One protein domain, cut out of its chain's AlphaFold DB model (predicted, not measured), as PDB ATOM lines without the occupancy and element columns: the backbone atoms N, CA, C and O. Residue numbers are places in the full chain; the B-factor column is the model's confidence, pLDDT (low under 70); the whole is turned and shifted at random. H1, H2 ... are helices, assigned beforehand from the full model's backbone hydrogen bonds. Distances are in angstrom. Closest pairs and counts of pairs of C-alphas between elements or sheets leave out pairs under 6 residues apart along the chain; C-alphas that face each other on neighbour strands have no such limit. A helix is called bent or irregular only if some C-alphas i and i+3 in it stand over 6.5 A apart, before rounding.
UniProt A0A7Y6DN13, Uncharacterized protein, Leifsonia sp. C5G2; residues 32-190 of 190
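This is residues 32 to 190 of the 190 residues of an uncharacterized protein of Leifsonia sp. C5G2 (UniProt A0A7Y6DN13). Four helices or arms, H1, H3, H4a and H7, stand side by side in an up-and-down bundle, each running against the one before it in the chain, and the first turns of the long H1 extend beyond the others. H4 bends, its second arm H4b crosses H3, and H5 lies beyond H3 and H4b with a gap to both, while the short H2 and H6 sit toward the other end of H1. The printed part has 159 residues with seven named helices, H1 to H7 in chain order, and no named strand; the class is all helix. It is compact, with a radius of gyration of the C-alphas of 16.4 A, yet elongated, spanning 55 by 34 by 25 A.

H1, residues 32 to 65, touches H3, residues 79 to 93, with its residues 44 to 55 alone, opposite ways at a shallow tilt of 24 degrees; the closest C-alphas are those of Ala 44 and Gln 92, 4.9 A apart. H2, residues 74 to 77, touches H3 only at the corner, with C-alphas 75 and 81 closest at 5.3 A. H4, residues 98 to 124, was assigned as one helix by its hydrogen bonds but is bent: C-alphas 111 and 114 are 9.2 A apart. Its arm H4a, residues 98 to 111, forms a helical hairpin with H3, at a shallow tilt of 12 degrees, closest at C-alphas 93 and 101, 5.1 A. Arm H4b, residues 114 to 124, touches H3 at a steep tilt of 55 degrees, with C-alphas 87 and 120 at 4.6 A. H5, residues 133 to 150, touches no helix; it is near H3 and close but not clearly touching H4b, with C-alphas 115 and 147 closest at 7.9 A. H6, residues 157 to 164, touches H4a, with C-alphas 111 and 157 closest at 4.8 A. H7, residues 170 to 189, forms a helical hairpin with H6, closest at C-alphas 158 and 178, 5.5 A. H7 touches H4a, C-alphas 107 and 185 being closest at 6.2 A, and H1, C-alphas 45 and 189 being closest at 5.4 A. H1 and H4a are apart, as are H3 and H7. Every O i to N i+4 pair is within hydrogen-bond range in H1, H4a, H4b and H5, against 10 of 11 in H3, 3 of 4 in H6 and 15 of 16 in H7; H2 is too short for such a pair.

H1 begins at C-alpha 32 (18.485, -8.872, 28.398) and measures 49.5 A. H3 measures 20.5 A, H5 25.2 A and H7 29.7 A, ending at C-alpha 189 (35.817, -15.251, 14.150).

The C-alphas of Thr 32 and Glu 168, the two farthest apart, are 55.5 A apart. The printed part has no cut and no long link. Its mean pLDDT is 79.8, with residues 32 to 35, 66 to 76, 125 to 155 and 165 to 170 under 70.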
ATOM      1  N   THR A  32      18.524  -9.919  29.426       53.22
ATOM      2  CA  THR A  32      18.485  -8.872  28.398       53.22
ATOM      3  C   THR A  32      19.872  -8.321  28.044       53.22
ATOM      4  O   THR A  32      20.225  -8.323  26.868       53.22
ATOM      5  N   ARG A  33      20.709  -7.967  29.032       60.38
ATOM      6  CA  ARG A  33      22.092  -7.488  28.816       60.38
ATOM      7  C   ARG A  33      23.016  -8.579  28.270       60.38
ATOM      8  O   ARG A  33      23.935  -8.291  27.509       60.38
ATOM      9  N   LEU A  34      22.779  -9.841  28.641       61.84
ATOM     10  CA  LEU A  34      23.495 -10.983  28.052       61.84
ATOM     11  C   LEU A  34      23.111 -11.183  26.577       61.84
ATOM     12  O   LEU A  34      23.973 -11.486  25.750       61.84
ATOM     13  N   GLY A  35      21.837 -10.975  26.238       65.12
ATOM     14  CA  GLY A  35      21.332 -11.000  24.866       65.12
ATOM     15  C   GLY A  35      21.866  -9.859  23.994       65.12
ATOM     16  O   GLY A  35      22.147 -10.073  22.821       65.12
ATOM     17  N   GLU A  36      22.034  -8.661  24.554       71.25
ATOM     18  CA  GLU A  36      22.613  -7.503  23.854       71.25
ATOM     19  C   GLU A  36      24.094  -7.725  23.536       71.25
ATOM     20  O   GLU A  36      24.464  -7.719  22.364       71.25
ATOM     21  N   ARG A  37      24.911  -8.098  24.531       77.12
ATOM     22  CA  ARG A  37      26.342  -8.383  24.314       77.12
ATOM     23  C   ARG A  37      26.596  -9.518  23.326       77.12
ATOM     24  O   ARG A  37      27.566  -9.498  22.579       77.12
ATOM     25  N   THR A  38      25.737 -10.537  23.312       81.06
ATOM     26  CA  THR A  38      25.856 -11.626  22.328       81.06
ATOM     27  C   THR A  38      25.442 -11.193  20.924       81.06
ATOM     28  O   THR A  38      25.995 -11.712  19.953       81.06
ATOM     29  N   LYS A  39      24.512 -10.240  20.784       84.81
ATOM     30  CA  LYS A  39      24.167  -9.638  19.489       84.81
ATOM     31  C   LYS A  39      25.285  -8.738  18.971       84.81
ATOM     32  O   LYS A  39      25.635  -8.882  17.804       84.81
ATOM     33  N   GLU A  40      25.839  -7.877  19.823       87.00
ATOM     34  CA  GLU A  40      26.977  -6.996  19.516       87.00
ATOM     35  C   GLU A  40      28.180  -7.823  19.068       87.00
ATOM     36  O   GLU A  40      28.649  -7.674  17.944       87.00
ATOM     37  N   ARG A  41      28.561  -8.832  19.859       88.88
ATOM     38  CA  ARG A  41      29.644  -9.753  19.506       88.88
ATOM     39  C   ARG A  41      29.434 -10.437  18.149       88.88
ATOM     40  O   ARG A  41      30.348 -10.486  17.337       88.88
ATOM     41  N   ARG A  42      28.229 -10.950  17.869       89.19
ATOM     42  CA  ARG A  42      27.917 -11.572  16.565       89.19
ATOM     43  C   ARG A  42      27.866 -10.565  15.418       89.19
ATOM     44  O   ARG A  42      27.983 -10.958  14.258       89.19
ATOM     45  N   ALA A  43      27.560  -9.301  15.693       91.50
ATOM     46  CA  ALA A  43      27.622  -8.240  14.696       91.50
ATOM     47  C   ALA A  43      29.084  -7.924  14.362       91.50
ATOM     48  O   ALA A  43      29.428  -7.943  13.184       91.50
ATOM     49  N   ALA A  44      29.935  -7.783  15.379       91.00
ATOM     50  CA  ALA A  44      31.374  -7.597  15.239       91.00
ATOM     51  C   ALA A  44      32.056  -8.764  14.503       91.00
ATOM     52  O   ALA A  44      32.781  -8.540  13.535       91.00
ATOM     53  N   GLU A  45      31.761 -10.018  14.872       92.94
ATOM     54  CA  GLU A  45      32.267 -11.214  14.172       92.94
ATOM     55  C   GLU A  45      31.905 -11.171  12.673       92.94
ATOM     56  O   GLU A  45      32.766 -11.356  11.814       92.94
ATOM     57  N   ARG A  46      30.651 -10.836  12.333       94.06
ATOM     58  CA  ARG A  46      30.207 -10.703  10.933       94.06
ATOM     59  C   ARG A  46      30.859  -9.530  10.203       94.06
ATOM     60  O   ARG A  46      31.168  -9.667   9.021       94.06
ATOM     61  N   ALA A  47      31.061  -8.402  10.879       93.19
ATOM     62  CA  ALA A  47      31.730  -7.240  10.307       93.19
ATOM     63  C   ALA A  47      33.189  -7.567   9.960       93.19
ATOM     64  O   ALA A  47      33.614  -7.317   8.833       93.19
ATOM     65  N   ILE A  48      33.916  -8.237  10.863       93.31
ATOM     66  CA  ILE A  48      35.283  -8.712  10.601       93.31
ATOM     67  C   ILE A  48      35.289  -9.690   9.426       93.31
ATOM     68  O   ILE A  48      36.077  -9.518   8.500       93.31
ATOM     69  N   VAL A  49      34.385 -10.676   9.405       95.94
ATOM     70  CA  VAL A  49      34.275 -11.609   8.271       95.94
ATOM     71  C   VAL A  49      34.067 -10.860   6.953       95.94
ATOM     72  O   VAL A  49      34.712 -11.202   5.963       95.94
ATOM     73  N   SER A  50      33.213  -9.832   6.931       94.06
ATOM     74  CA  SER A  50      32.953  -9.019   5.739       94.06
ATOM     75  C   SER A  50      34.208  -8.289   5.257       94.06
ATOM     76  O   SER A  50      34.612  -8.476   4.109       94.06
ATOM     77  N   VAL A  51      34.852  -7.514   6.137       93.81
ATOM     78  CA  VAL A  51      36.057  -6.723   5.822       93.81
ATOM     79  C   VAL A  51      37.173  -7.628   5.301       93.81
ATOM     80  O   VAL A  51      37.750  -7.384   4.240       93.81
ATOM     81  N   VAL A  52      37.440  -8.730   6.006       95.00
ATOM     82  CA  VAL A  52      38.520  -9.664   5.666       95.00
ATOM     83  C   VAL A  52      38.231 -10.408   4.363       95.00
ATOM     84  O   VAL A  52      39.123 -10.543   3.523       95.00
ATOM     85  N   SER A  53      36.989 -10.845   4.146       93.69
ATOM     86  CA  SER A  53      36.596 -11.527   2.905       93.69
ATOM     87  C   SER A  53      36.677 -10.599   1.695       93.69
ATOM     88  O   SER A  53      37.143 -11.011   0.632       93.69
ATOM     89  N   GLU A  54      36.268  -9.337   1.847       92.31
ATOM     90  CA  GLU A  54      36.367  -8.336   0.787       92.31
ATOM     91  C   GLU A  54      37.828  -8.008   0.459       92.31
ATOM     92  O   GLU A  54      38.214  -7.962  -0.713       92.31
ATOM     93  N   TYR A  55      38.663  -7.824   1.482       91.31
ATOM     94  CA  TYR A  55      40.095  -7.585   1.312       91.31
ATOM     95  C   TYR A  55      40.778  -8.761   0.597       91.31
ATOM     96  O   TYR A  55      41.484  -8.579  -0.399       91.31
ATOM     97  N   ARG A  56      40.479  -9.996   1.019       92.06
ATOM     98  CA  ARG A  56      40.948 -11.224   0.362       92.06
ATOM     99  C   ARG A  56      40.497 -11.307  -1.096       92.06
ATOM    100  O   ARG A  56      41.294 -11.643  -1.969       92.06
ATOM    101  N   ALA A  57      39.231 -11.000  -1.383       90.50
ATOM    102  CA  ALA A  57      38.692 -11.040  -2.739       90.50
ATOM    103  C   ALA A  57      39.354 -10.009  -3.669       90.50
ATOM    104  O   ALA A  57      39.553 -10.302  -4.851       90.50
ATOM    105  N   ARG A  58      39.715  -8.826  -3.150       87.62
ATOM    106  CA  ARG A  58      40.518  -7.826  -3.875       87.62
ATOM    107  C   ARG A  58      41.900  -8.384  -4.212       87.62
ATOM    108  O   ARG A  58      42.230  -8.506  -5.389       87.62
ATOM    109  N   LEU A  59      42.620  -8.898  -3.214       86.88
ATOM    110  CA  LEU A  59      43.948  -9.494  -3.401       86.88
ATOM    111  C   LEU A  59      43.961 -10.635  -4.444       86.88
ATOM    112  O   LEU A  59      44.870 -10.718  -5.272       86.88
ATOM    113  N   VAL A  60      42.942 -11.502  -4.450       89.00
ATOM    114  CA  VAL A  60      42.788 -12.573  -5.458       89.00
ATOM    115  C   VAL A  60      42.523 -12.023  -6.855       89.00
ATOM    116  O   VAL A  60      43.151 -12.454  -7.826       89.00
ATOM    117  N   ARG A  61      41.609 -11.060  -6.967       84.94
ATOM    118  CA  ARG A  61      41.250 -10.431  -8.242       84.94
ATOM    119  C   ARG A  61      42.443  -9.739  -8.886       84.94
ATOM    120  O   ARG A  61      42.629  -9.857 -10.094       84.94
ATOM    121  N   ASP A  62      43.248  -9.055  -8.089       79.62
ATOM    122  CA  ASP A  62      44.361  -8.267  -8.601       79.62
ATOM    123  C   ASP A  62      45.566  -9.141  -8.942       79.62
ATOM    124  O   ASP A  62      46.208  -8.908  -9.961       79.62
ATOM    125  N   ARG A  63      45.784 -10.257  -8.229       79.94
ATOM    126  CA  ARG A  63      46.735 -11.291  -8.673       79.94
ATOM    127  C   ARG A  63      46.365 -11.851 -10.047       79.94
ATOM    128  O   ARG A  63      47.242 -12.039 -10.883       79.94
ATOM    129  N   ALA A  64      45.077 -12.079 -10.310       79.25
ATOM    130  CA  ALA A  64      44.615 -12.531 -11.625       79.25
ATOM    131  C   ALA A  64      44.823 -11.471 -12.725       79.25
ATOM    132  O   ALA A  64      44.940 -11.812 -13.904       79.25
ATOM    133  N   ARG A  65      44.877 -10.187 -12.350       73.81
ATOM    134  CA  ARG A  65      45.146  -9.056 -13.249       73.81
ATOM    135  C   ARG A  65      46.620  -8.674 -13.332       73.81
ATOM    136  O   ARG A  65      46.961  -7.942 -14.248       73.81
ATOM    137  N   PHE A  66      47.488  -9.216 -12.482       68.12
ATOM    138  CA  PHE A  66      48.918  -8.897 -12.438       68.12
ATOM    139  C   PHE A  66      49.640  -9.089 -13.788       68.12
ATOM    140  O   PHE A  66      50.544  -8.347 -14.146       68.12
ATOM    141  N   TYR A  67      49.207 -10.058 -14.601       61.44
ATOM    142  CA  TYR A  67      49.763 -10.242 -15.949       61.44
ATOM    143  C   TYR A  67      49.339  -9.152 -16.951       61.44
ATOM    144  O   TYR A  67      49.919  -9.056 -18.029       61.44
ATOM    145  N   LYS A  68      48.312  -8.361 -16.621       64.12
ATOM    146  CA  LYS A  68      47.818  -7.221 -17.409       64.12
ATOM    147  C   LYS A  68      48.333  -5.895 -16.856       64.12
ATOM    148  O   LYS A  68      48.747  -5.045 -17.634       64.12
ATOM    149  N   ASP A  69      48.342  -5.763 -15.533       62.28
ATOM    150  CA  ASP A  69      48.800  -4.586 -14.806       62.28
ATOM    151  C   ASP A  69      50.064  -4.951 -14.021       62.28
ATOM    152  O   ASP A  69      50.014  -5.768 -13.107       62.28
ATOM    153  N   SER A  70      51.206  -4.333 -14.338       60.44
ATOM    154  CA  SER A  70      52.508  -4.641 -13.711       60.44
ATOM    155  C   SER A  70      52.623  -4.225 -12.233       60.44
ATOM    156  O   SER A  70      53.729  -4.182 -11.694       60.44
ATOM    157  N   ALA A  71      51.511  -3.856 -11.591       64.75
ATOM    158  CA  ALA A  71      51.473  -3.426 -10.205       64.75
ATOM    159  C   ALA A  71      50.127  -3.742  -9.530       64.75
ATOM    160  O   ALA A  71      49.067  -3.574 -10.134       64.75
ATOM    161  N   TYR A  72      50.163  -4.117  -8.249       65.81
ATOM    162  CA  TYR A  72      48.973  -4.144  -7.399       65.81
ATOM    163  C   TYR A  72      48.396  -2.730  -7.204       65.81
ATOM    164  O   TYR A  72      49.159  -1.757  -7.128       65.81
ATOM    165  N   PRO A  73      47.061  -2.591  -7.076       67.06
ATOM    166  CA  PRO A  73      46.439  -1.306  -6.796       67.06
ATOM    167  C   PRO A  73      46.959  -0.692  -5.497       67.06
ATOM    168  O   PRO A  73      47.035  -1.356  -4.461       67.06
ATOM    169  N   LYS A  74      47.259   0.612  -5.545       65.81
ATOM    170  CA  LYS A  74      47.720   1.362  -4.371       65.81
ATOM    171  C   LYS A  74      46.707   1.280  -3.222       65.81
ATOM    172  O   LYS A  74      47.104   0.976  -2.118       65.81
ATOM    173  N   SER A  75      45.407   1.360  -3.505       66.19
ATOM    174  CA  SER A  75      44.334   1.528  -2.510       66.19
ATOM    175  C   SER A  75      44.266   0.537  -1.339       66.19
ATOM    176  O   SER A  75      43.637   0.859  -0.341       66.19
ATOM    177  N   TYR A  76      44.787  -0.687  -1.466       69.81
ATOM    178  CA  TYR A  76      44.806  -1.650  -0.350       69.81
ATOM    179  C   TYR A  76      46.207  -2.195  -0.052       69.81
ATOM    180  O   TYR A  76      46.446  -2.655   1.062       69.81
ATOM    181  N   GLY A  77      47.122  -2.158  -1.028       70.62
ATOM    182  CA  GLY A  77      48.510  -2.580  -0.852       70.62
ATOM    183  C   GLY A  77      49.418  -1.485  -0.287       70.62
ATOM    184  O   GLY A  77      50.459  -1.810   0.282       70.62
ATOM    185  N   ASP A  78      49.051  -0.209  -0.428       75.75
ATOM    186  CA  ASP A  78      49.755   0.902   0.210       75.75
ATOM    187  C   ASP A  78      49.474   0.966   1.716       75.75
ATOM    188  O   ASP A  78      48.620   0.258   2.252       75.75
ATOM    189  N   ILE A  79      50.246   1.790   2.422       77.56
ATOM    190  CA  ILE A  79      50.140   1.871   3.876       77.56
ATOM    191  C   ILE A  79      48.782   2.424   4.321       77.56
ATOM    192  O   ILE A  79      48.230   1.903   5.282       77.56
ATOM    193  N   LYS A  80      48.179   3.365   3.587       78.94
ATOM    194  CA  LYS A  80      46.838   3.877   3.913       78.94
ATOM    195  C   LYS A  80      45.784   2.771   3.868       78.94
ATOM    196  O   LYS A  80      44.961   2.652   4.772       78.94
ATOM    197  N   GLY A  81      45.829   1.925   2.842       83.38
ATOM    198  CA  GLY A  81      44.947   0.772   2.721       83.38
ATOM    199  C   GLY A  81      45.169  -0.278   3.814       83.38
ATOM    200  O   GLY A  81      44.214  -0.889   4.295       83.38
ATOM    201  N   GLN A  82      46.421  -0.467   4.234       87.44
ATOM    202  CA  GLN A  82      46.787  -1.358   5.337       87.44
ATOM    203  C   GLN A  82      46.320  -0.826   6.703       87.44
ATOM    204  O   GLN A  82      45.755  -1.583   7.490       87.44
ATOM    205  N   GLU A  83      46.492   0.469   6.967       87.25
ATOM    206  CA  GLU A  83      45.994   1.152   8.167       87.25
ATOM    207  C   GLU A  83      44.471   1.119   8.237       87.25
ATOM    208  O   GLU A  83      43.907   0.776   9.273       87.25
ATOM    209  N   GLN A  84      43.789   1.413   7.124       87.81
ATOM    210  CA  GLN A  84      42.333   1.346   7.057       87.81
ATOM    211  C   GLN A  84      41.831  -0.068   7.372       87.81
ATOM    212  O   GLN A  84      40.924  -0.220   8.189       87.81
ATOM    213  N   PHE A  85      42.435  -1.095   6.767       91.56
ATOM    214  CA  PHE A  85      42.101  -2.487   7.063       91.56
ATOM    215  C   PHE A  85      42.307  -2.817   8.546       91.56
ATOM    216  O   PHE A  85      41.417  -3.384   9.182       91.56
ATOM    217  N   ALA A  86      43.463  -2.447   9.109       93.00
ATOM    218  CA  ALA A  86      43.763  -2.688  10.515       93.00
ATOM    219  C   ALA A  86      42.757  -1.978  11.427       93.00
ATOM    220  O   ALA A  86      42.226  -2.602  12.341       93.00
ATOM    221  N   ARG A  87      42.425  -0.718  11.141       91.44
ATOM    222  CA  ARG A  87      41.446   0.067  11.899       91.44
ATOM    223  C   ARG A  87      40.069  -0.581  11.863       91.44
ATOM    224  O   ARG A  87      39.510  -0.849  12.918       91.44
ATOM    225  N   GLU A  88      39.555  -0.901  10.677       91.81
ATOM    226  CA  GLU A  88      38.241  -1.533  10.518       91.81
ATOM    227  C   GLU A  88      38.140  -2.856  11.289       91.81
ATOM    228  O   GLU A  88      37.147  -3.090  11.975       91.81
ATOM    229  N   VAL A  89      39.170  -3.707  11.234       94.12
ATOM    230  CA  VAL A  89      39.184  -4.980  11.972       94.12
ATOM    231  C   VAL A  89      39.311  -4.754  13.480       94.12
ATOM    232  O   VAL A  89      38.593  -5.389  14.255       94.12
ATOM    233  N   MET A  90      40.202  -3.859  13.910       95.12
ATOM    234  CA  MET A  90      40.476  -3.630  15.328       95.12
ATOM    235  C   MET A  90      39.333  -2.907  16.043       95.12
ATOM    236  O   MET A  90      39.061  -3.249  17.190       95.12
ATOM    237  N   THR A  91      38.591  -2.019  15.367       92.44
ATOM    238  CA  THR A  91      37.362  -1.416  15.915       92.44
ATOM    239  C   THR A  91      36.347  -2.492  16.288       92.44
ATOM    240  O   THR A  91      35.799  -2.482  17.383       92.44
ATOM    241  N   GLN A  92      36.117  -3.467  15.406       92.81
ATOM    242  CA  GLN A  92      35.176  -4.554  15.690       92.81
ATOM    243  C   GLN A  92      35.719  -5.518  16.755       92.81
ATOM    244  O   GLN A  92      34.954  -6.160  17.472       92.81
ATOM    245  N   ALA A  93      37.044  -5.648  16.874       92.19
ATOM    246  CA  ALA A  93      37.663  -6.532  17.853       92.19
ATOM    247  C   ALA A  93      37.427  -6.088  19.310       92.19
ATOM    248  O   ALA A  93      37.500  -6.939  20.199       92.19
ATOM    249  N   GLU A  94      37.112  -4.810  19.563       90.62
ATOM    250  CA  GLU A  94      36.801  -4.284  20.905       90.62
ATOM    251  C   GLU A  94      35.556  -4.940  21.527       90.62
ATOM    252  O   GLU A  94      35.507  -5.156  22.740       90.62
ATOM    253  N   ASP A  95      34.600  -5.357  20.694       91.69
ATOM    254  CA  ASP A  95      33.359  -6.016  21.124       91.69
ATOM    255  C   ASP A  95      33.518  -7.536  21.337       91.69
ATOM    256  O   ASP A  95      32.569  -8.248  21.699       91.69
ATOM    257  N   LEU A  96      34.718  -8.079  21.105       91.25
ATOM    258  CA  LEU A  96      35.006  -9.506  21.224       91.25
ATOM    259  C   LEU A  96      35.612  -9.874  22.583       91.25
ATOM    260  O   LEU A  96      36.035  -9.050  23.389       91.25
ATOM    261  N   ALA A  97      35.686 -11.180  22.854       91.44
ATOM    262  CA  ALA A  97      36.384 -11.662  24.040       91.44
ATOM    263  C   ALA A  97      37.882 -11.275  23.978       91.44
ATOM    264  O   ALA A  97      38.494 -11.465  22.925       91.44
ATOM    265  N   PRO A  98      38.526 -10.870  25.093       92.00
ATOM    266  CA  PRO A  98      39.914 -10.387  25.083       92.00
ATOM    267  C   PRO A  98      40.922 -11.359  24.458       92.00
ATOM    268  O   PRO A  98      41.849 -10.957  23.763       92.00
ATOM    269  N   ARG A  99      40.720 -12.669  24.656       93.88
ATOM    270  CA  ARG A  99      41.556 -13.708  24.032       93.88
ATOM    271  C   ARG A  99      41.397 -13.748  22.511       93.88
ATOM    272  O   ARG A  99      42.370 -14.001  21.810       93.88
ATOM    273  N   THR A 100      40.185 -13.533  22.010       93.06
ATOM    274  CA  THR A 100      39.890 -13.483  20.574       93.06
ATOM    275  C   THR A 100      40.465 -12.209  19.967       93.06
ATOM    276  O   THR A 100      41.189 -12.297  18.981       93.06
ATOM    277  N   ALA A 101      40.248 -11.056  20.609       93.06
ATOM    278  CA  ALA A 101      40.823  -9.774  20.205       93.06
ATOM    279  C   ALA A 101      42.362  -9.815  20.143       93.06
ATOM    280  O   ALA A 101      42.946  -9.394  19.153       93.06
ATOM    281  N   ALA A 102      43.031 -10.416  21.134       94.81
ATOM    282  CA  ALA A 102      44.487 -10.581  21.120       94.81
ATOM    283  C   ALA A 102      44.983 -11.465  19.959       94.81
ATOM    284  O   ALA A 102      46.013 -11.172  19.350       94.81
ATOM    285  N   ARG A 103      44.248 -12.535  19.622       96.00
ATOM    286  CA  ARG A 103      44.568 -13.386  18.461       96.00
ATOM    287  C   ARG A 103      44.363 -12.642  17.143       96.00
ATOM    288  O   ARG A 103      45.199 -12.772  16.256       96.00
ATOM    289  N   ILE A 104      43.287 -11.861  17.032       95.31
ATOM    290  CA  ILE A 104      43.013 -10.990  15.880       95.31
ATOM    291  C   ILE A 104      44.142  -9.979  15.716       95.31
ATOM    292  O   ILE A 104      44.737  -9.925  14.648       95.31
ATOM    293  N   ARG A 105      44.502  -9.262  16.785       95.25
ATOM    294  CA  ARG A 105      45.590  -8.280  16.791       95.25
ATOM    295  C   ARG A 105      46.894  -8.868  16.261       95.25
ATOM    296  O   ARG A 105      47.481  -8.306  15.344       95.25
ATOM    297  N   ALA A 106      47.322 -10.014  16.793       94.38
ATOM    298  CA  ALA A 106      48.554 -10.675  16.353       94.38
ATOM    299  C   ALA A 106      48.515 -11.044  14.859       94.38
ATOM    300  O   ALA A 106      49.517 -10.939  14.153       94.38
ATOM    301  N   GLN A 107      47.346 -11.455  14.367       94.12
ATOM    302  CA  GLN A 107      47.161 -11.828  12.972       94.12
ATOM    303  C   GLN A 107      47.106 -10.606  12.038       94.12
ATOM    304  O   GLN A 107      47.639 -10.658  10.929       94.12
ATOM    305  N   VAL A 108      46.505  -9.502  12.490       93.69
ATOM    306  CA  VAL A 108      46.515  -8.211  11.791       93.69
ATOM    307  C   VAL A 108      47.941  -7.659  11.732       93.69
ATOM    308  O   VAL A 108      48.387  -7.286  10.651       93.69
ATOM    309  N   GLU A 109      48.699  -7.709  12.831       93.44
ATOM    310  CA  GLU A 109      50.114  -7.304  12.868       93.44
ATOM    311  C   GLU A 109      50.954  -8.071  11.841       93.44
ATOM    312  O   GLU A 109      51.751  -7.478  11.121       93.44
ATOM    313  N   LEU A 110      50.750  -9.386  11.717       91.75
ATOM    314  CA  LEU A 110      51.441 -10.194  10.712       91.75
ATOM    315  C   LEU A 110      51.114  -9.739   9.277       91.75
ATOM    316  O   LEU A 110      51.982  -9.743   8.402       91.75
ATOM    317  N   LEU A 111      49.860  -9.357   9.021       90.94
ATOM    318  CA  LEU A 111      49.392  -8.943   7.699       90.94
ATOM    319  C   LEU A 111      49.919  -7.566   7.291       90.94
ATOM    320  O   LEU A 111      50.476  -7.441   6.199       90.94
ATOM    321  N   VAL A 112      49.749  -6.559   8.149       89.19
ATOM    322  CA  VAL A 112      50.010  -5.143   7.824       89.19
ATOM    323  C   VAL A 112      51.288  -4.582   8.450       89.19
ATOM    324  O   VAL A 112      51.725  -3.481   8.132       89.19
ATOM    325  N   GLY A 113      51.918  -5.342   9.340       88.44
ATOM    326  CA  GLY A 113      53.087  -4.908  10.088       88.44
ATOM    327  C   GLY A 113      52.735  -4.090  11.329       88.44
ATOM    328  O   GLY A 113      51.610  -3.632  11.535       88.44
ATOM    329  N   LYS A 114      53.752  -3.893  12.170       86.94
ATOM    330  CA  LYS A 114      53.633  -3.165  13.444       86.94
ATOM    331  C   LYS A 114      53.200  -1.716  13.277       86.94
ATOM    332  O   LYS A 114      52.460  -1.215  14.114       86.94
ATOM    333  N   PHE A 115      53.674  -1.054  12.223       82.94
ATOM    334  CA  PHE A 115      53.423   0.367  12.009       82.94
ATOM    335  C   PHE A 115      51.942   0.641  11.737       82.94
ATOM    336  O   PHE A 115      51.298   1.337  12.515       82.94
ATOM    337  N   ALA A 116      51.390   0.020  10.691       84.50
ATOM    338  CA  ALA A 116      49.998   0.222  10.304       84.50
ATOM    339  C   ALA A 116      49.024  -0.177  11.424       84.50
ATOM    340  O   ALA A 116      47.991   0.463  11.607       84.50
ATOM    341  N   LEU A 117      49.367  -1.206  12.209       89.12
ATOM    342  CA  LEU A 117      48.585  -1.582  13.384       89.12
ATOM    343  C   LEU A 117      48.664  -0.535  14.506       89.12
ATOM    344  O   LEU A 117      47.632  -0.176  15.061       89.12
ATOM    345  N   ALA A 118      49.859  -0.053  14.857       85.12
ATOM    346  CA  ALA A 118      50.023   0.944  15.918       85.12
ATOM    347  C   ALA A 118      49.296   2.256  15.585       85.12
ATOM    348  O   ALA A 118      48.668   2.864  16.454       85.12
ATOM    349  N   GLU A 119      49.342   2.661  14.318       83.44
ATOM    350  CA  GLU A 119      48.629   3.834  13.827       83.44
ATOM    351  C   GLU A 119      47.110   3.628  13.898       83.44
ATOM    352  O   GLU A 119      46.399   4.442  14.490       83.44
ATOM    353  N   ALA A 120      46.613   2.484  13.412       85.50
ATOM    354  CA  ALA A 120      45.202   2.125  13.529       85.50
ATOM    355  C   ALA A 120      44.708   2.158  14.984       85.50
ATOM    356  O   ALA A 120      43.644   2.706  15.254       85.50
ATOM    357  N   GLU A 121      45.482   1.618  15.926       86.06
ATOM    358  CA  GLU A 121      45.134   1.588  17.351       86.06
ATOM    359  C   GLU A 121      45.143   2.965  18.007       86.06
ATOM    360  O   GLU A 121      44.291   3.252  18.845       86.06
ATOM    361  N   THR A 122      46.064   3.836  17.600       82.56
ATOM    362  CA  THR A 122      46.079   5.229  18.062       82.56
ATOM    363  C   THR A 122      44.797   5.947  17.633       82.56
ATOM    364  O   THR A 122      44.218   6.711  18.406       82.56
ATOM    365  N   GLN A 123      44.304   5.642  16.430       75.94
ATOM    366  CA  GLN A 123      43.091   6.238  15.876       75.94
ATOM    367  C   GLN A 123      41.788   5.693  16.476       75.94
ATOM    368  O   GLN A 123      40.790   6.411  16.462       75.94
ATOM    369  N   LEU A 124      41.773   4.483  17.051       77.50
ATOM    370  CA  LEU A 124      40.571   3.914  17.695       77.50
ATOM    371  C   LEU A 124      40.028   4.788  18.831       77.50
ATOM    372  O   LEU A 124      38.835   4.771  19.120       77.50
ATOM    373  N   HIS A 125      40.902   5.554  19.484       69.81
ATOM    374  CA  HIS A 125      40.558   6.354  20.659       69.81
ATOM    375  C   HIS A 125      40.442   7.854  20.366       69.81
ATOM    376  O   HIS A 125      40.186   8.640  21.282       69.81
ATOM    377  N   LEU A 126      40.610   8.264  19.105       68.06
ATOM    378  CA  LEU A 126      40.472   9.656  18.695       68.06
ATOM    379  C   LEU A 126      39.008   9.961  18.340       68.06
ATOM    380  O   LEU A 126      38.414   9.274  17.507       68.06
ATOM    381  N   PRO A 127      38.391  10.992  18.942       61.50
ATOM    382  CA  PRO A 127      37.060  11.412  18.538       61.50
ATOM    383  C   PRO A 127      37.109  12.020  17.126       61.50
ATOM    384  O   PRO A 127      38.032  12.754  16.776       61.50
ATOM    385  N   ALA A 128      36.092  11.722  16.310       59.50
ATOM    386  CA  ALA A 128      36.059  12.031  14.872       59.50
ATOM    387  C   ALA A 128      36.224  13.525  14.518       59.50
ATOM    388  O   ALA A 128      36.494  13.862  13.372       59.50
ATOM    389  N   ASN A 129      36.061  14.425  15.489       59.28
ATOM    390  CA  ASN A 129      36.211  15.872  15.340       59.28
ATOM    391  C   ASN A 129      37.653  16.385  15.530       59.28
ATOM    392  O   ASN A 129      37.866  17.591  15.438       59.28
ATOM    393  N   VAL A 130      38.610  15.504  15.835       59.56
ATOM    394  CA  VAL A 130      40.039  15.834  16.018       59.56
ATOM    395  C   VAL A 130      40.881  15.393  14.813       59.56
ATOM    396  O   VAL A 130      42.046  15.754  14.709       59.56
ATOM    397  N   PHE A 131      40.296  14.637  13.881       56.69
ATOM    398  CA  PHE A 131      40.997  14.113  12.714       56.69
ATOM    399  C   PHE A 131      41.107  15.184  11.616       56.69
ATOM    400  O   PHE A 131      40.143  15.435  10.891       56.69
ATOM    401  N   ASP A 132      42.275  15.821  11.506       67.44
ATOM    402  CA  ASP A 132      42.651  16.621  10.336       67.44
ATOM    403  C   ASP A 132      43.345  15.709   9.317       67.44
ATOM    404  O   ASP A 132      44.490  15.291   9.493       67.44
ATOM    405  N   GLU A 133      42.622  15.384   8.245       64.56
ATOM    406  CA  GLU A 133      43.074  14.470   7.194       64.56
ATOM    407  C   GLU A 133      44.364  14.955   6.506       64.56
ATOM    408  O   GLU A 133      45.191  14.142   6.100       64.56
ATOM    409  N   ALA A 134      44.583  16.274   6.411       66.25
ATOM    410  CA  ALA A 134      45.764  16.826   5.752       66.25
ATOM    411  C   ALA A 134      47.015  16.776   6.643       66.25
ATOM    412  O   ALA A 134      48.116  16.520   6.145       66.25
ATOM    413  N   GLU A 135      46.858  17.013   7.947       68.31
ATOM    414  CA  GLU A 135      47.953  16.923   8.919       68.31
ATOM    415  C   GLU A 135      48.369  15.463   9.148       68.31
ATOM    416  O   GLU A 135      49.566  15.150   9.183       68.31
ATOM    417  N   GLU A 136      47.395  14.552   9.196       68.00
ATOM    418  CA  GLU A 136      47.655  13.119   9.303       68.00
ATOM    419  C   GLU A 136      48.368  12.565   8.073       68.00
ATOM    420  O   GLU A 136      49.384  11.887   8.210       68.00
ATOM    421  N   ASP A 137      47.945  12.945   6.868       66.62
ATOM    422  CA  ASP A 137      48.617  12.542   5.632       66.62
ATOM    423  C   ASP A 137      50.108  12.921   5.612       66.62
ATOM    424  O   ASP A 137      50.959  12.162   5.127       66.62
ATOM    425  N   GLN A 138      50.448  14.092   6.157       66.44
ATOM    426  CA  GLN A 138      51.824  14.580   6.229       66.44
ATOM    427  C   GLN A 138      52.643  13.864   7.309       66.44
ATOM    428  O   GLN A 138      53.795  13.485   7.062       66.44
ATOM    429  N   ARG A 139      52.051  13.650   8.491       69.62
ATOM    430  CA  ARG A 139      52.659  12.898   9.597       69.62
ATOM    431  C   ARG A 139      52.938  11.457   9.182       69.62
ATOM    432  O   ARG A 139      54.067  10.987   9.330       69.62
ATOM    433  N   GLN A 140      51.946  10.805   8.582       65.69
ATOM    434  CA  GLN A 140      52.037   9.442   8.078       65.69
ATOM    435  C   GLN A 140      53.121   9.315   7.012       65.69
ATOM    436  O   GLN A 140      53.925   8.396   7.091       65.69
ATOM    437  N   ALA A 141      53.222  10.252   6.060       65.56
ATOM    438  CA  ALA A 141      54.267  10.229   5.033       65.56
ATOM    439  C   ALA A 141      55.697  10.345   5.608       65.56
ATOM    440  O   ALA A 141      56.625   9.702   5.106       65.56
ATOM    441  N   LEU A 142      55.886  11.148   6.662       67.31
ATOM    442  CA  LEU A 142      57.173  11.314   7.346       67.31
ATOM    443  C   LEU A 142      57.551  10.086   8.184       67.31
ATOM    444  O   LEU A 142      58.689   9.616   8.107       67.31
ATOM    445  N   GLU A 143      56.600   9.542   8.941       64.81
ATOM    446  CA  GLU A 143      56.747   8.277   9.671       64.81
ATOM    447  C   GLU A 143      57.035   7.117   8.704       64.81
ATOM    448  O   GLU A 143      57.951   6.330   8.940       64.81
ATOM    449  N   LEU A 144      56.371   7.081   7.541       63.06
ATOM    450  CA  LEU A 144      56.635   6.124   6.463       63.06
ATOM    451  C   LEU A 144      58.093   6.135   6.039       63.06
ATOM    452  O   LEU A 144      58.752   5.098   5.961       63.06
ATOM    453  N   TYR A 145      58.590   7.334   5.733       61.62
ATOM    454  CA  TYR A 145      59.943   7.526   5.249       61.62
ATOM    455  C   TYR A 145      60.957   7.091   6.305       61.62
ATOM    456  O   TYR A 145      61.980   6.482   5.982       61.62
ATOM    457  N   ARG A 146      60.643   7.339   7.578       64.75
ATOM    458  CA  ARG A 146      61.446   6.918   8.718       64.75
ATOM    459  C   ARG A 146      61.450   5.400   8.888       64.75
ATOM    460  O   ARG A 146      62.520   4.803   8.886       64.75
ATOM    461  N   VAL A 147      60.287   4.754   8.929       61.22
ATOM    462  CA  VAL A 147      60.145   3.298   9.106       61.22
ATOM    463  C   VAL A 147      60.747   2.525   7.931       61.22
ATOM    464  O   VAL A 147      61.440   1.528   8.134       61.22
ATOM    465  N   MET A 148      60.559   3.003   6.697       58.78
ATOM    466  CA  MET A 148      61.158   2.391   5.507       58.78
ATOM    467  C   MET A 148      62.689   2.502   5.481       58.78
ATOM    468  O   MET A 148      63.333   1.638   4.877       58.78
ATOM    469  N   ARG A 149      63.255   3.538   6.116       62.72
ATOM    470  CA  ARG A 149      64.700   3.796   6.194       62.72
ATOM    471  C   ARG A 149      65.364   3.146   7.413       62.72
ATOM    472  O   ARG A 149      66.526   2.766   7.310       62.72
ATOM    473  N   GLU A 150      64.654   3.027   8.534       59.09
ATOM    474  CA  GLU A 150      65.214   2.640   9.836       59.09
ATOM    475  C   GLU A 150      64.930   1.180  10.246       59.09
ATOM    476  O   GLU A 150      65.683   0.669  11.071       59.09
ATOM    477  N   ASN A 151      63.929   0.468   9.685       54.22
ATOM    478  CA  ASN A 151      63.604  -0.904  10.123       54.22
ATOM    479  C   ASN A 151      63.309  -1.958   9.015       54.22
ATOM    480  O   ASN A 151      62.764  -1.639   7.952       54.22
ATOM    481  N   PRO A 152      63.651  -3.245   9.277       58.22
ATOM    482  CA  PRO A 152      63.506  -4.381   8.365       58.22
ATOM    483  C   PRO A 152      62.061  -4.919   8.297       58.22
ATOM    484  O   PRO A 152      61.149  -4.426   8.961       58.22
ATOM    485  N   THR A 153      61.878  -5.926   7.442       57.69
ATOM    486  CA  THR A 153      60.661  -6.622   6.974       57.69
ATOM    487  C   THR A 153      59.454  -6.655   7.931       57.69
ATOM    488  O   THR A 153      58.334  -6.418   7.482       57.69
ATOM    489  N   ASP A 154      59.665  -6.852   9.236       58.12
ATOM    490  CA  ASP A 154      58.618  -6.899  10.277       58.12
ATOM    491  C   ASP A 154      57.751  -5.631  10.367       58.12
ATOM    492  O   ASP A 154      56.605  -5.681  10.815       58.12
ATOM    493  N   SER A 155      58.265  -4.480   9.933       65.88
ATOM    494  CA  SER A 155      57.516  -3.216  10.021       65.88
ATOM    495  C   SER A 155      56.421  -3.078   8.962       65.88
ATOM    496  O   SER A 155      55.554  -2.224   9.105       65.88
ATOM    497  N   ARG A 156      56.466  -3.897   7.902       70.75
ATOM    498  CA  ARG A 156      55.628  -3.751   6.695       70.75
ATOM    499  C   ARG A 156      54.569  -4.843   6.543       70.75
ATOM    500  O   ARG A 156      53.710  -4.738   5.674       70.75
ATOM    501  N   GLY A 157      54.695  -5.920   7.317       83.50
ATOM    502  CA  GLY A 157      53.840  -7.096   7.196       83.50
ATOM    503  C   GLY A 157      53.954  -7.817   5.850       83.50
ATOM    504  O   GLY A 157      54.749  -7.479   4.961       83.50
ATOM    505  N   LEU A 158      53.131  -8.852   5.698       87.62
ATOM    506  CA  LEU A 158      53.051  -9.651   4.473       87.62
ATOM    507  C   LEU A 158      52.540  -8.830   3.276       87.62
ATOM    508  O   LEU A 158      53.057  -8.979   2.169       87.62
ATOM    509  N   ILE A 159      51.574  -7.929   3.488       85.69
ATOM    510  CA  ILE A 159      51.012  -7.092   2.418       85.69
ATOM    511  C   ILE A 159      52.035  -6.067   1.912       85.69
ATOM    512  O   ILE A 159      52.213  -5.920   0.701       85.69
ATOM    513  N   GLY A 160      52.767  -5.398   2.806       80.38
ATOM    514  CA  GLY A 160      53.816  -4.467   2.389       80.38
ATOM    515  C   GLY A 160      54.979  -5.162   1.673       80.38
ATOM    516  O   GLY A 160      55.593  -4.577   0.779       80.38
ATOM    517  N   THR A 161      55.259  -6.426   2.011       80.31
ATOM    518  CA  THR A 161      56.249  -7.250   1.296       80.31
ATOM    519  C   THR A 161      55.783  -7.561  -0.125       80.31
ATOM    520  O   THR A 161      56.542  -7.350  -1.074       80.31
ATOM    521  N   LEU A 162      54.511  -7.944  -0.284       78.81
ATOM    522  CA  LEU A 162      53.898  -8.213  -1.583       78.81
ATOM    523  C   LEU A 162      53.981  -7.043  -2.554       78.81
ATOM    524  O   LEU A 162      54.213  -7.266  -3.737       78.81
ATOM    525  N   LEU A 163      53.826  -5.810  -2.069       74.56
ATOM    526  CA  LEU A 163      53.962  -4.609  -2.891       74.56
ATOM    527  C   LEU A 163      55.404  -4.395  -3.390       74.56
ATOM    528  O   LEU A 163      55.621  -3.700  -4.378       74.56
ATOM    529  N   ARG A 164      56.421  -4.972  -2.746       71.06
ATOM    530  CA  ARG A 164      57.814  -4.831  -3.192       71.06
ATOM    531  C   ARG A 164      58.232  -5.953  -4.128       71.06
ATOM    532  O   ARG A 164      58.873  -5.694  -5.141       71.06
ATOM    533  N   THR A 165      57.880  -7.186  -3.779       67.44
ATOM    534  CA  THR A 165      58.352  -8.387  -4.473       67.44
ATOM    535  C   THR A 165      57.559  -8.684  -5.740       67.44
ATOM    536  O   THR A 165      57.786  -9.722  -6.334       67.44
ATOM    537  N   GLN A 166      56.688  -7.781  -6.216       67.12
ATOM    538  CA  GLN A 166      55.728  -8.022  -7.309       67.12
ATOM    539  C   GLN A 166      56.337  -8.704  -8.550       67.12
ATOM    540  O   GLN A 166      55.701  -9.564  -9.147       67.12
ATOM    541  N   ASN A 167      57.584  -8.370  -8.899       61.94
ATOM    542  CA  ASN A 167      58.294  -8.901 -10.068       61.94
ATOM    543  C   ASN A 167      59.266 -10.058  -9.752       61.94
ATOM    544  O   ASN A 167      60.027 -10.477 -10.622       61.94
ATOM    545  N   GLU A 168      59.279 -10.560  -8.519       67.25
ATOM    546  CA  GLU A 168      60.208 -11.582  -8.036       67.25
ATOM    547  C   GLU A 168      59.501 -12.944  -7.860       67.25
ATOM    548  O   GLU A 168      58.324 -12.994  -7.502       67.25
ATOM    549  N   PRO A 169      60.194 -14.085  -8.039       60.12
ATOM    550  CA  PRO A 169      59.627 -15.417  -7.778       60.12
ATOM    551  C   PRO A 169      59.133 -15.614  -6.333       60.12
ATOM    552  O   PRO A 169      58.221 -16.398  -6.077       60.12
ATOM    553  N   THR A 170      59.713 -14.875  -5.385       61.50
ATOM    554  CA  THR A 170      59.302 -14.807  -3.973       61.50
ATOM    555  C   THR A 170      57.878 -14.271  -3.794       61.50
ATOM    556  O   THR A 170      57.212 -14.665  -2.837       61.50
ATOM    557  N   ALA A 171      57.353 -13.502  -4.760       74.00
ATOM    558  CA  ALA A 171      55.990 -12.970  -4.738       74.00
ATOM    559  C   ALA A 171      54.924 -14.047  -4.549       74.00
ATOM    560  O   ALA A 171      53.889 -13.785  -3.947       74.00
ATOM    561  N   GLU A 172      55.129 -15.251  -5.091       80.88
ATOM    562  CA  GLU A 172      54.137 -16.323  -4.992       80.88
ATOM    563  C   GLU A 172      54.095 -16.943  -3.593       80.88
ATOM    564  O   GLU A 172      53.016 -17.217  -3.060       80.88
ATOM    565  N   ALA A 173      55.256 -17.110  -2.958       84.06
ATOM    566  CA  ALA A 173      55.333 -17.563  -1.576       84.06
ATOM    567  C   ALA A 173      54.729 -16.520  -0.624       84.06
ATOM    568  O   ALA A 173      53.887 -16.876   0.206       84.06
ATOM    569  N   ASP A 174      55.083 -15.244  -0.804       82.81
ATOM    570  CA  ASP A 174      54.555 -14.117  -0.024       82.81
ATOM    571  C   ASP A 174      53.037 -13.972  -0.208       82.81
ATOM    572  O   ASP A 174      52.294 -13.743   0.747       82.81
ATOM    573  N   TYR A 175      52.548 -14.199  -1.430       86.81
ATOM    574  CA  TYR A 175      51.125 -14.125  -1.765       86.81
ATOM    575  C   TYR A 175      50.330 -15.210  -1.053       86.81
ATOM    576  O   TYR A 175      49.329 -14.940  -0.386       86.81
ATOM    577  N   ASN A 176      50.821 -16.444  -1.130       89.62
ATOM    578  CA  ASN A 176      50.218 -17.573  -0.439       89.62
ATOM    579  C   ASN A 176      50.328 -17.446   1.087       89.62
ATOM    580  O   ASN A 176      49.490 -17.992   1.808       89.62
ATOM    581  N   ALA A 177      51.353 -16.766   1.604       90.00
ATOM    582  CA  ALA A 177      51.461 -16.451   3.025       90.00
ATOM    583  C   ALA A 177      50.401 -15.422   3.447       90.00
ATOM    584  O   ALA A 177      49.695 -15.658   4.425       90.00
ATOM    585  N   ALA A 178      50.218 -14.342   2.680       90.38
ATOM    586  CA  ALA A 178      49.194 -13.332   2.948       90.38
ATOM    587  C   ALA A 178      47.773 -13.918   2.902       90.38
ATOM    588  O   ALA A 178      46.973 -13.664   3.801       90.38
ATOM    589  N   LEU A 179      47.466 -14.766   1.912       92.62
ATOM    590  CA  LEU A 179      46.170 -15.451   1.847       92.62
ATOM    591  C   LEU A 179      45.934 -16.358   3.056       92.62
ATOM    592  O   LEU A 179      44.873 -16.283   3.671       92.62
ATOM    593  N   ARG A 180      46.930 -17.164   3.441       94.06
ATOM    594  CA  ARG A 180      46.836 -18.006   4.643       94.06
ATOM    595  C   ARG A 180      46.638 -17.178   5.904       94.06
ATOM    596  O   ARG A 180      45.913 -17.601   6.799       94.06
ATOM    597  N   ALA A 181      47.256 -16.005   5.972       92.75
ATOM    598  CA  ALA A 181      47.099 -15.113   7.103       92.75
ATOM    599  C   ALA A 181      45.692 -14.486   7.175       92.75
ATOM    600  O   ALA A 181      45.152 -14.361   8.273       92.75
ATOM    601  N   LEU A 182      45.073 -14.163   6.035       94.38
ATOM    602  CA  LEU A 182      43.668 -13.737   5.965       94.38
ATOM    603  C   LEU A 182      42.708 -14.885   6.318       94.38
ATOM    604  O   LEU A 182      41.756 -14.683   7.068       94.38
ATOM    605  N   ASP A 183      42.983 -16.101   5.845       95.25
ATOM    606  CA  ASP A 183      42.179 -17.288   6.163       95.25
ATOM    607  C   ASP A 183      42.263 -17.642   7.660       95.25
ATOM    608  O   ASP A 183      41.255 -17.980   8.282       95.25
ATOM    609  N   ALA A 184      43.440 -17.490   8.276       94.00
ATOM    610  CA  ALA A 184      43.614 -17.646   9.719       94.00
ATOM    611  C   ALA A 184      42.837 -16.589  10.519       94.00
ATOM    612  O   ALA A 184      42.303 -16.903  11.581       94.00
ATOM    613  N   LEU A 185      42.743 -15.356  10.008       93.50
ATOM    614  CA  LEU A 185      41.953 -14.291  10.623       93.50
ATOM    615  C   LEU A 185      40.453 -14.619  10.591       93.50
ATOM    616  O   LEU A 185      39.784 -14.505  11.615       93.50
ATOM    617  N   LEU A 186      39.946 -15.109   9.453       93.69
ATOM    618  CA  LEU A 186      38.566 -15.593   9.329       93.69
ATOM    619  C   LEU A 186      38.281 -16.746  10.301       93.69
ATOM    620  O   LEU A 186      37.253 -16.733  10.972       93.69
ATOM    621  N   ALA A 187      39.215 -17.690  10.441       93.94
ATOM    622  CA  ALA A 187      39.081 -18.840  11.334       93.94
ATOM    623  C   ALA A 187      39.031 -18.481  12.834       93.94
ATOM    624  O   ALA A 187      38.673 -19.320  13.661       93.94
ATOM    625  N   ILE A 188      39.432 -17.263  13.224       92.69
ATOM    626  CA  ILE A 188      39.335 -16.798  14.617       92.69
ATOM    627  C   ILE A 188      37.902 -16.358  14.962       92.69
ATOM    628  O   ILE A 188      37.509 -16.462  16.126       92.69
ATOM    629  N   VAL A 189      37.152 -15.856  13.976       89.44
ATOM    630  CA  VAL A 189      35.817 -15.251  14.150       89.44
ATOM    631  C   VAL A 189      34.671 -16.099  13.589       89.44
ATOM    632  O   VAL A 189      33.511 -15.765  13.824       89.44
ATOM    633  N   SER A 190      34.984 -17.173  12.860       76.19
ATOM    634  CA  SER A 190      34.045 -18.211  12.409       76.19
ATOM    635  C   SER A 190      33.742 -19.229  13.503       76.19
ATOM    636  O   SER A 190      32.558 -19.597  13.651       76.19
TER     637      SER A 190